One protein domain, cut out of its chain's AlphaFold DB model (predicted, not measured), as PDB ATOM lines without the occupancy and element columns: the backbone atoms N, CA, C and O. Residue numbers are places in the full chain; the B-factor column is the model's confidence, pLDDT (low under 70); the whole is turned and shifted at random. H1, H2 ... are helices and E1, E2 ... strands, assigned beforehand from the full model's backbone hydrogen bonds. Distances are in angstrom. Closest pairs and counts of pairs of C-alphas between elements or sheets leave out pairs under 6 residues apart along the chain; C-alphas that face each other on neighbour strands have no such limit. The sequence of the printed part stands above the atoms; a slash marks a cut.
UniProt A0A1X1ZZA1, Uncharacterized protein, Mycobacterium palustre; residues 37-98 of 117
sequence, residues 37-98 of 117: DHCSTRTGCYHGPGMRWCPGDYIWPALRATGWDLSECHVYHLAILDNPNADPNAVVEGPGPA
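Overview. This is residues 37 to 98 of the 117 residues of an uncharacterized protein of Mycobacterium palustre (UniProt A0A1X1ZZA1). With little regular structure, this small domain is built round an antiparallel sheet, E3 - E4 - E5, with hairpin E1-E2 at one end, the loop of residues 79 to 90 at the other, and short H1 grazing the sheet. The printed part has 62 residues, 24 in named elements, in the order E1 E2 E3 H1 E4 E5; the class is mixed. It is compact, radius of gyration of the C-alphas 11.5 A, spanning 33 by 25 by 16 A.

Arrangement. Inner strand E4, residues 74 to 78, pairs antiparallel with E3, residues 51 to 53, N 51 and O 76 being 2.8 A apart. E4 forms a hairpin with E5, residues 91 to 93, N 92 and O 77 being 2.9 A apart. H1, residues 61 to 65, only grazes the sheet; its O i to N i+4 pair is within hydrogen-bond range. The closest C-alphas of H1 and E5, Leu 63 and Val 91, are 7.0 A apart. E1, residues 37 to 40, and E2, residues 44 to 47, form a hairpin, N 38 to O 46 2.9 A.

Along the chain. E4 is 13.0 A long, E2 10.1 A. E1 begins at C-alpha 37 (16.698, -41.836, -21.934); E5 ends at C-alpha 93 (26.787, -48.736, -8.855).

Size, cuts and confidence. The farthest C-alphas, Arg 42 and Asn 85, are 33.0 A apart. The printed part has no cut; link E4 to E5 is long. Residues 37, 41 and 98 have pLDDT under 70.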
ATOM      1  N   ASP A  37      17.494 -42.279 -23.039       68.62
ATOM      2  CA  ASP A  37      16.698 -41.836 -21.934       68.62
ATOM      3  C   ASP A  37      16.260 -43.057 -21.131       68.62
ATOM      4  O   ASP A  37      15.394 -43.849 -21.505       68.62
ATOM      5  N   HIS A  38      16.844 -43.202 -19.951       73.81
ATOM      6  CA  HIS A  38      16.400 -44.209 -19.002       73.81
ATOM      7  C   HIS A  38      15.249 -43.612 -18.199       73.81
ATOM      8  O   HIS A  38      15.457 -42.888 -17.220       73.81
ATOM      9  N   CYS A  39      14.029 -43.838 -18.684       70.88
ATOM     10  CA  CYS A  39      12.824 -43.234 -18.132       70.88
ATOM     11  C   CYS A  39      12.141 -44.116 -17.088       70.88
ATOM     12  O   CYS A  39      11.868 -45.295 -17.309       70.88
ATOM     13  N   SER A  40      11.763 -43.490 -15.977       71.19
ATOM     14  CA  SER A  40      10.749 -43.999 -15.061       71.19
ATOM     15  C   SER A  40       9.499 -43.126 -15.147       71.19
ATOM     16  O   SER A  40       9.577 -41.896 -15.206       71.19
ATOM     17  N   THR A  41       8.324 -43.752 -15.062       67.50
ATOM     18  CA  THR A  41       7.025 -43.063 -14.970       67.50
ATOM     19  C   THR A  41       6.947 -42.106 -13.773       67.50
ATOM     20  O   THR A  41       6.105 -41.209 -13.763       67.50
ATOM     21  N   ARG A  42       7.791 -42.286 -12.747       70.12
ATOM     22  CA  ARG A  42       7.731 -41.520 -11.496       70.12
ATOM     23  C   ARG A  42       8.780 -40.419 -11.395       70.12
ATOM     24  O   ARG A  42       8.469 -39.343 -10.891       70.12
ATOM     25  N   THR A  43      10.003 -40.687 -11.840       71.06
ATOM     26  CA  THR A  43      11.166 -39.801 -11.642       71.06
ATOM     27  C   THR A  43      11.630 -39.128 -12.936       71.06
ATOM     28  O   THR A  43      12.555 -38.314 -12.921       71.06
ATOM     29  N   GLY A  44      10.939 -39.397 -14.046       78.75
ATOM     30  CA  GLY A  44      11.241 -38.838 -15.356       78.75
ATOM     31  C   GLY A  44      12.393 -39.564 -16.045       78.75
ATOM     32  O   GLY A  44      12.779 -40.671 -15.670       78.75
ATOM     33  N   CYS A  45      12.929 -38.930 -17.081       80.69
ATOM     34  CA  CYS A  45      13.979 -39.490 -17.918       80.69
ATOM     35  C   CYS A  45      15.377 -39.075 -17.445       80.69
ATOM     36  O   CYS A  45      15.592 -37.957 -16.963       80.69
ATOM     37  N   TYR A  46      16.327 -40.004 -17.532       79.06
ATOM     38  CA  TYR A  46      17.744 -39.766 -17.279       79.06
ATOM     39  C   TYR A  46      18.535 -39.847 -18.578       79.06
ATOM     40  O   TYR A  46      18.515 -40.886 -19.228       79.06
ATOM     41  N   HIS A  47      19.279 -38.785 -18.886       75.62
ATOM     42  CA  HIS A  47      20.177 -38.720 -20.034       75.62
ATOM     43  C   HIS A  47      21.619 -38.837 -19.534       75.62
ATOM     44  O   HIS A  47      22.215 -37.858 -19.080       75.62
ATOM     45  N   GLY A  48      22.174 -40.043 -19.559       73.06
ATOM     46  CA  GLY A  48      23.539 -40.286 -19.115       73.06
ATOM     47  C   GLY A  48      23.942 -41.750 -19.255       73.06
ATOM     48  O   GLY A  48      23.103 -42.597 -19.558       73.06
ATOM     49  N   PRO A  49      25.232 -42.061 -19.067       77.00
ATOM     50  CA  PRO A  49      25.711 -43.434 -19.126       77.00
ATOM     51  C   PRO A  49      25.111 -44.264 -17.983       77.00
ATOM     52  O   PRO A  49      25.133 -43.841 -16.826       77.00
ATOM     53  N   GLY A  50      24.618 -45.457 -18.320       80.12
ATOM     54  CA  GLY A  50      23.964 -46.366 -17.377       80.12
ATOM     55  C   GLY A  50      22.496 -46.030 -17.108       80.12
ATOM     56  O   GLY A  50      21.960 -45.032 -17.577       80.12
ATOM     57  N   MET A  51      21.850 -46.887 -16.330       84.62
ATOM     58  CA  MET A  51      20.464 -46.751 -15.889       84.62
ATOM     59  C   MET A  51      20.403 -45.879 -14.631       84.62
ATOM     60  O   MET A  51      21.363 -45.830 -13.867       84.62
ATOM     61  N   ARG A  52      19.264 -45.235 -14.355       88.69
ATOM     62  CA  ARG A  52      19.035 -44.540 -13.079       88.69
ATOM     63  C   ARG A  52      17.862 -45.160 -12.338       88.69
ATOM     64  O   ARG A  52      16.813 -45.398 -12.927       88.69
ATOM     65  N   TRP A  53      18.041 -45.374 -11.043       89.94
ATOM     66  CA  TRP A  53      16.991 -45.731 -10.101       89.94
ATOM     67  C   TRP A  53      16.858 -44.617  -9.061       89.94
ATOM     68  O   TRP A  53      17.865 -44.102  -8.587       89.94
ATOM     69  N   CYS A  54      15.635 -44.227  -8.710       91.12
ATOM     70  CA  CYS A  54      15.364 -43.196  -7.712       91.12
ATOM     71  C   CYS A  54      14.319 -43.654  -6.680       91.12
ATOM     72  O   CYS A  54      13.530 -44.569  -6.945       91.12
ATOM     73  N   PRO A  55      14.226 -42.978  -5.520       91.25
ATOM     74  CA  PRO A  55      13.238 -43.306  -4.503       91.25
ATOM     75  C   PRO A  55      11.808 -43.267  -5.055       91.25
ATOM     76  O   PRO A  55      11.352 -42.278  -5.633       91.25
ATOM     77  N   GLY A  56      11.078 -44.364  -4.849       86.12
ATOM     78  CA  GLY A  56       9.715 -44.547  -5.350       86.12
ATOM     79  C   GLY A  56       9.615 -45.279  -6.689       86.12
ATOM     80  O   GLY A  56       8.497 -45.631  -7.079       86.12
ATOM     81  N   ASP A  57      10.736 -45.543  -7.361       87.88
ATOM     82  CA  ASP A  57      10.793 -46.500  -8.464       87.88
ATOM     83  C   ASP A  57      10.656 -47.939  -7.941       87.88
ATOM     84  O   ASP A  57      10.786 -48.223  -6.746       87.88
ATOM     85  N   TYR A  58      10.355 -48.875  -8.844       87.94
ATOM     86  CA  TYR A  58      10.209 -50.282  -8.481       87.94
ATOM     87  C   TYR A  58      11.523 -50.843  -7.919       87.94
ATOM     88  O   TYR A  58      12.582 -50.695  -8.525       87.94
ATOM     89  N   ILE A  59      11.447 -51.512  -6.766       90.31
ATOM     90  CA  ILE A  59      12.585 -52.193  -6.138       90.31
ATOM     91  C   ILE A  59      12.481 -53.682  -6.460       90.31
ATOM     92  O   ILE A  59      11.633 -54.385  -5.904       90.31
ATOM     93  N   TRP A  60      13.357 -54.171  -7.338       89.81
ATOM     94  CA  TRP A  60      13.462 -55.598  -7.646       89.81
ATOM     95  C   TRP A  60      14.382 -56.324  -6.645       89.81
ATOM     96  O   TRP A  60      15.173 -55.681  -5.947       89.81
ATOM     97  N   PRO A  61      14.315 -57.668  -6.549       89.69
ATOM     98  CA  PRO A  61      15.090 -58.428  -5.566       89.69
ATOM     99  C   PRO A  61      16.604 -58.198  -5.636       89.69
ATOM    100  O   PRO A  61      17.234 -58.047  -4.593       89.69
ATOM    101  N   ALA A  62      17.179 -58.115  -6.842       86.38
ATOM    102  CA  ALA A  62      18.614 -57.880  -6.997       86.38
ATOM    103  C   ALA A  62      19.027 -56.480  -6.516       86.38
ATOM    104  O   ALA A  62      20.033 -56.367  -5.825       86.38
ATOM    105  N   LEU A  63      18.215 -55.440  -6.760       89.56
ATOM    106  CA  LEU A  63      18.466 -54.103  -6.210       89.56
ATOM    107  C   LEU A  63      18.437 -54.113  -4.681       89.56
ATOM    108  O   LEU A  63      19.316 -53.549  -4.044       89.56
ATOM    109  N   ARG A  64      17.467 -54.803  -4.073       89.94
ATOM    110  CA  ARG A  64      17.391 -54.927  -2.608       89.94
ATOM    111  C   ARG A  64      18.613 -55.647  -2.020       89.94
ATOM    112  O   ARG A  64      18.982 -55.366  -0.884       89.94
ATOM    113  N   ALA A  65      19.226 -56.557  -2.773       89.31
ATOM    114  CA  ALA A  65      20.410 -57.298  -2.349       89.31
ATOM    115  C   ALA A  65      21.714 -56.479  -2.419       89.31
ATOM    116  O   ALA A  65      22.709 -56.903  -1.839       89.31
ATOM    117  N   THR A  66      21.718 -55.318  -3.084       90.69
ATOM    118  CA  THR A  66      22.913 -54.458  -3.201       90.69
ATOM    119  C   THR A  66      23.326 -53.799  -1.885       90.69
ATOM    120  O   THR A  66      24.502 -53.511  -1.690       90.69
ATOM    121  N   GLY A  67      22.366 -53.544  -0.987       90.75
ATOM    122  CA  GLY A  67      22.597 -52.748   0.219       90.75
ATOM    123  C   GLY A  67      22.763 -51.241  -0.027       90.75
ATOM    124  O   GLY A  67      23.230 -50.556   0.878       90.75
ATOM    125  N   TRP A  68      22.398 -50.727  -1.208       93.12
ATOM    126  CA  TRP A  68      22.427 -49.289  -1.513       93.12
ATOM    127  C   TRP A  68      21.474 -48.470  -0.638       93.12
ATOM    128  O   TRP A  68      20.471 -48.985  -0.125       93.12
ATOM    129  N   ASP A  69      21.769 -47.178  -0.497       93.12
ATOM    130  CA  ASP A  69      20.899 -46.233   0.194       93.12
ATOM    131  C   ASP A  69      19.689 -45.860  -0.674       93.12
ATOM    132  O   ASP A  69      19.658 -44.869  -1.392       93.12
ATOM    133  N   LEU A  70      18.610 -46.626  -0.534       91.88
ATOM    134  CA  LEU A  70      17.374 -46.425  -1.294       91.88
ATOM    135  C   LEU A  70      16.635 -45.093  -0.993       91.88
ATOM    136  O   LEU A  70      15.495 -44.913  -1.435       91.88
ATOM    137  N   SER A  71      17.228 -44.177  -0.218       92.38
ATOM    138  CA  SER A  71      16.741 -42.808  -0.018       92.38
ATOM    139  C   SER A  71      17.279 -41.797  -1.037       92.38
ATOM    140  O   SER A  71      16.724 -40.698  -1.135       92.38
ATOM    141  N   GLU A  72      18.270 -42.169  -1.852       91.56
ATOM    142  CA  GLU A  72      18.826 -41.333  -2.918       91.56
ATOM    143  C   GLU A  72      18.721 -41.981  -4.308       91.56
ATOM    144  O   GLU A  72      18.297 -43.124  -4.475       91.56
ATOM    145  N   CYS A  73      19.012 -41.196  -5.347       90.12
ATOM    146  CA  CYS A  73      19.026 -41.699  -6.716       90.12
ATOM    147  C   CYS A  73      20.382 -42.328  -7.037       90.12
ATOM    148  O   CYS A  73      21.403 -41.649  -6.967       90.12
ATOM    149  N   HIS A  74      20.370 -43.568  -7.517       91.00
ATOM    150  CA  HIS A  74      21.559 -44.297  -7.939       91.00
ATOM    151  C   HIS A  74      21.616 -44.423  -9.457       91.00
ATOM    152  O   HIS A  74      20.623 -44.744 -10.116       91.00
ATOM    153  N   VAL A  75      22.802 -44.208 -10.018       91.06
ATOM    154  CA  VAL A  75      23.119 -44.622 -11.389       91.06
ATOM    155  C   VAL A  75      23.719 -46.018 -11.313       91.06
ATOM    156  O   VAL A  75      24.562 -46.269 -10.456       91.06
ATOM    157  N   TYR A  76      23.283 -46.927 -12.177       89.31
ATOM    158  CA  TYR A  76      23.728 -48.310 -12.162       89.31
ATOM    159  C   TYR A  76      23.864 -48.912 -13.554       89.31
ATOM    160  O   TYR A  76      23.330 -48.419 -14.547       89.31
ATOM    161  N   HIS A  77      24.541 -50.048 -13.611       88.19
ATOM    162  CA  HIS A  77      24.634 -50.885 -14.797       88.19
ATOM    163  C   HIS A  77      24.686 -52.365 -14.405       88.19
ATOM    164  O   HIS A  77      24.782 -52.711 -13.227       88.19
ATOM    165  N   LEU A  78      24.560 -53.256 -15.389       87.50
ATOM    166  CA  LEU A  78      24.648 -54.697 -15.157       87.50
ATOM    167  C   LEU A  78      26.115 -55.107 -14.991       87.50
ATOM    168  O   LEU A  78      26.941 -54.754 -15.831       87.50
ATOM    169  N   ALA A  79      26.417 -55.922 -13.980       89.62
ATOM    170  CA  ALA A  79      27.772 -56.406 -13.686       89.62
ATOM    171  C   ALA A  79      28.406 -57.173 -14.861       89.62
ATOM    172  O   ALA A  79      29.626 -57.216 -15.016       89.62
ATOM    173  N   ILE A  80      27.570 -57.772 -15.716       86.88
ATOM    174  CA  ILE A  80      28.016 -58.490 -16.913       86.88
ATOM    175  C   ILE A  80      28.737 -57.587 -17.925       86.88
ATOM    176  O   ILE A  80      29.492 -58.084 -18.760       86.88
ATOM    177  N   LEU A  81      28.522 -56.266 -17.852       84.69
ATOM    178  CA  LEU A  81      29.229 -55.299 -18.690       84.69
ATOM    179  C   LEU A  81      30.700 -55.154 -18.281       84.69
ATOM    180  O   LEU A  81      31.538 -54.939 -19.152       84.69
ATOM    181  N   ASP A  82      31.018 -55.323 -16.995       86.50
ATOM    182  CA  ASP A  82      32.397 -55.289 -16.493       86.50
ATOM    183  C   ASP A  82      33.087 -56.643 -16.641       86.50
ATOM    184  O   ASP A  82      34.276 -56.732 -16.957       86.50
ATOM    185  N   ASN A  83      32.343 -57.720 -16.384       86.38
ATOM    186  CA  ASN A  83      32.851 -59.082 -16.413       86.38
ATOM    187  C   ASN A  83      31.804 -60.028 -17.016       86.38
ATOM    188  O   ASN A  83      30.788 -60.286 -16.372       86.38
ATOM    189  N   PRO A  84      32.062 -60.652 -18.180       87.88
ATOM    190  CA  PRO A  84      31.097 -61.536 -18.836       87.88
ATOM    191  C   PRO A  84      30.737 -62.795 -18.028       87.88
ATOM    192  O   PRO A  84      29.764 -63.465 -18.358       87.88
ATOM    193  N   ASN A  85      31.498 -63.125 -16.977       91.31
ATOM    194  CA  ASN A  85      31.207 -64.237 -16.067       91.31
ATOM    195  C   ASN A  85      30.406 -63.818 -14.818       91.31
ATOM    196  O   ASN A  85      30.188 -64.648 -13.935       91.31
ATOM    197  N   ALA A  86      30.026 -62.545 -14.692       88.94
ATOM    198  CA  ALA A  86      29.204 -62.069 -13.584       88.94
ATOM    199  C   ALA A  86      27.756 -62.582 -13.689       88.94
ATOM    200  O   ALA A  86      27.292 -62.981 -14.757       88.94
ATOM    201  N   ASP A  87      27.026 -62.546 -12.569       88.25
ATOM    202  CA  ASP A  87      25.587 -62.820 -12.565       88.25
ATOM    203  C   ASP A  87      24.867 -61.816 -13.493       88.25
ATOM    204  O   ASP A  87      25.010 -60.604 -13.296       88.25
ATOM    205  N   PRO A  88      24.075 -62.279 -14.478       85.44
ATOM    206  CA  PRO A  88      23.328 -61.410 -15.389       85.44
ATOM    207  C   PRO A  88      22.364 -60.440 -14.697       85.44
ATOM    208  O   PRO A  88      21.996 -59.425 -15.285       85.44
ATOM    209  N   ASN A  89      21.930 -60.754 -13.474       86.06
ATOM    210  CA  ASN A  89      21.008 -59.929 -12.693       86.06
ATOM    211  C   ASN A  89      21.717 -59.049 -11.660       86.06
ATOM    212  O   ASN A  89      21.063 -58.216 -11.027       86.06
ATOM    213  N   ALA A  90      23.024 -59.236 -11.459       88.94
ATOM    214  CA  ALA A  90      23.786 -58.387 -10.562       88.94
ATOM    215  C   ALA A  90      23.929 -56.992 -11.169       88.94
ATOM    216  O   ALA A  90      24.218 -56.823 -12.356       88.94
ATOM    217  N   VAL A  91      23.732 -55.989 -10.319       90.75
ATOM    218  CA  VAL A  91      23.887 -54.581 -10.670       90.75
ATOM    219  C   VAL A  91      25.038 -53.987  -9.879       90.75
ATOM    220  O   VAL A  91      25.262 -54.349  -8.723       90.75
ATOM    221  N   VAL A  92      25.764 -53.085 -10.522       90.75
ATOM    222  CA  VAL A  92      26.900 -52.366  -9.949       90.75
ATOM    223  C   VAL A  92      26.593 -50.879 -10.007       90.75
ATOM    224  O   VAL A  92      25.951 -50.398 -10.945       90.75
ATOM    225  N   GLU A  93      27.006 -50.169  -8.964       91.31
ATOM    226  CA  GLU A  93      26.787 -48.736  -8.855       91.31
ATOM    227  C   GLU A  93      27.768 -47.969  -9.742       91.31
ATOM    228  O   GLU A  93      28.945 -48.316  -9.855       91.31
ATOM    229  N   GLY A  94      27.271 -46.903 -10.359       87.69
ATOM    230  CA  GLY A  94      28.022 -46.029 -11.243       87.69
ATOM    231  C   GLY A  94      27.689 -46.220 -12.723       87.69
ATOM    232  O   GLY A  94      26.883 -47.078 -13.105       87.69
ATOM    233  N   PRO A  95      28.294 -45.384 -13.581       83.19
ATOM    234  CA  PRO A  95      28.160 -45.531 -15.018       83.19
ATOM    235  C   PRO A  95      28.811 -46.842 -15.465       83.19
ATOM    236  O   PRO A  95      29.884 -47.200 -14.982       83.19
ATOM    237  N   GLY A  96      28.164 -47.537 -16.402       79.06
ATOM    238  CA  GLY A  96      28.765 -48.711 -17.031       79.06
ATOM    239  C   GLY A  96      30.040 -48.362 -17.799       79.06
ATOM    240  O   GLY A  96      30.295 -47.179 -18.071       79.06
ATOM    241  N   PRO A  97      30.838 -49.374 -18.176       76.94
ATOM    242  CA  PRO A  97      32.043 -49.150 -18.953       76.94
ATOM    243  C   PRO A  97      31.694 -48.385 -20.228       76.94
ATOM    244  O   PRO A  97      30.623 -48.579 -20.816       76.94
ATOM    245  N   ALA A  98      32.600 -47.493 -20.644       67.31
ATOM    246  CA  ALA A  98      32.433 -46.764 -21.891       67.31
ATOM    247  C   ALA A  98      32.109 -47.775 -23.001       67.31
ATOM    248  O   ALA A  98      32.781 -48.814 -23.066       67.31
TER     249      ALA A  98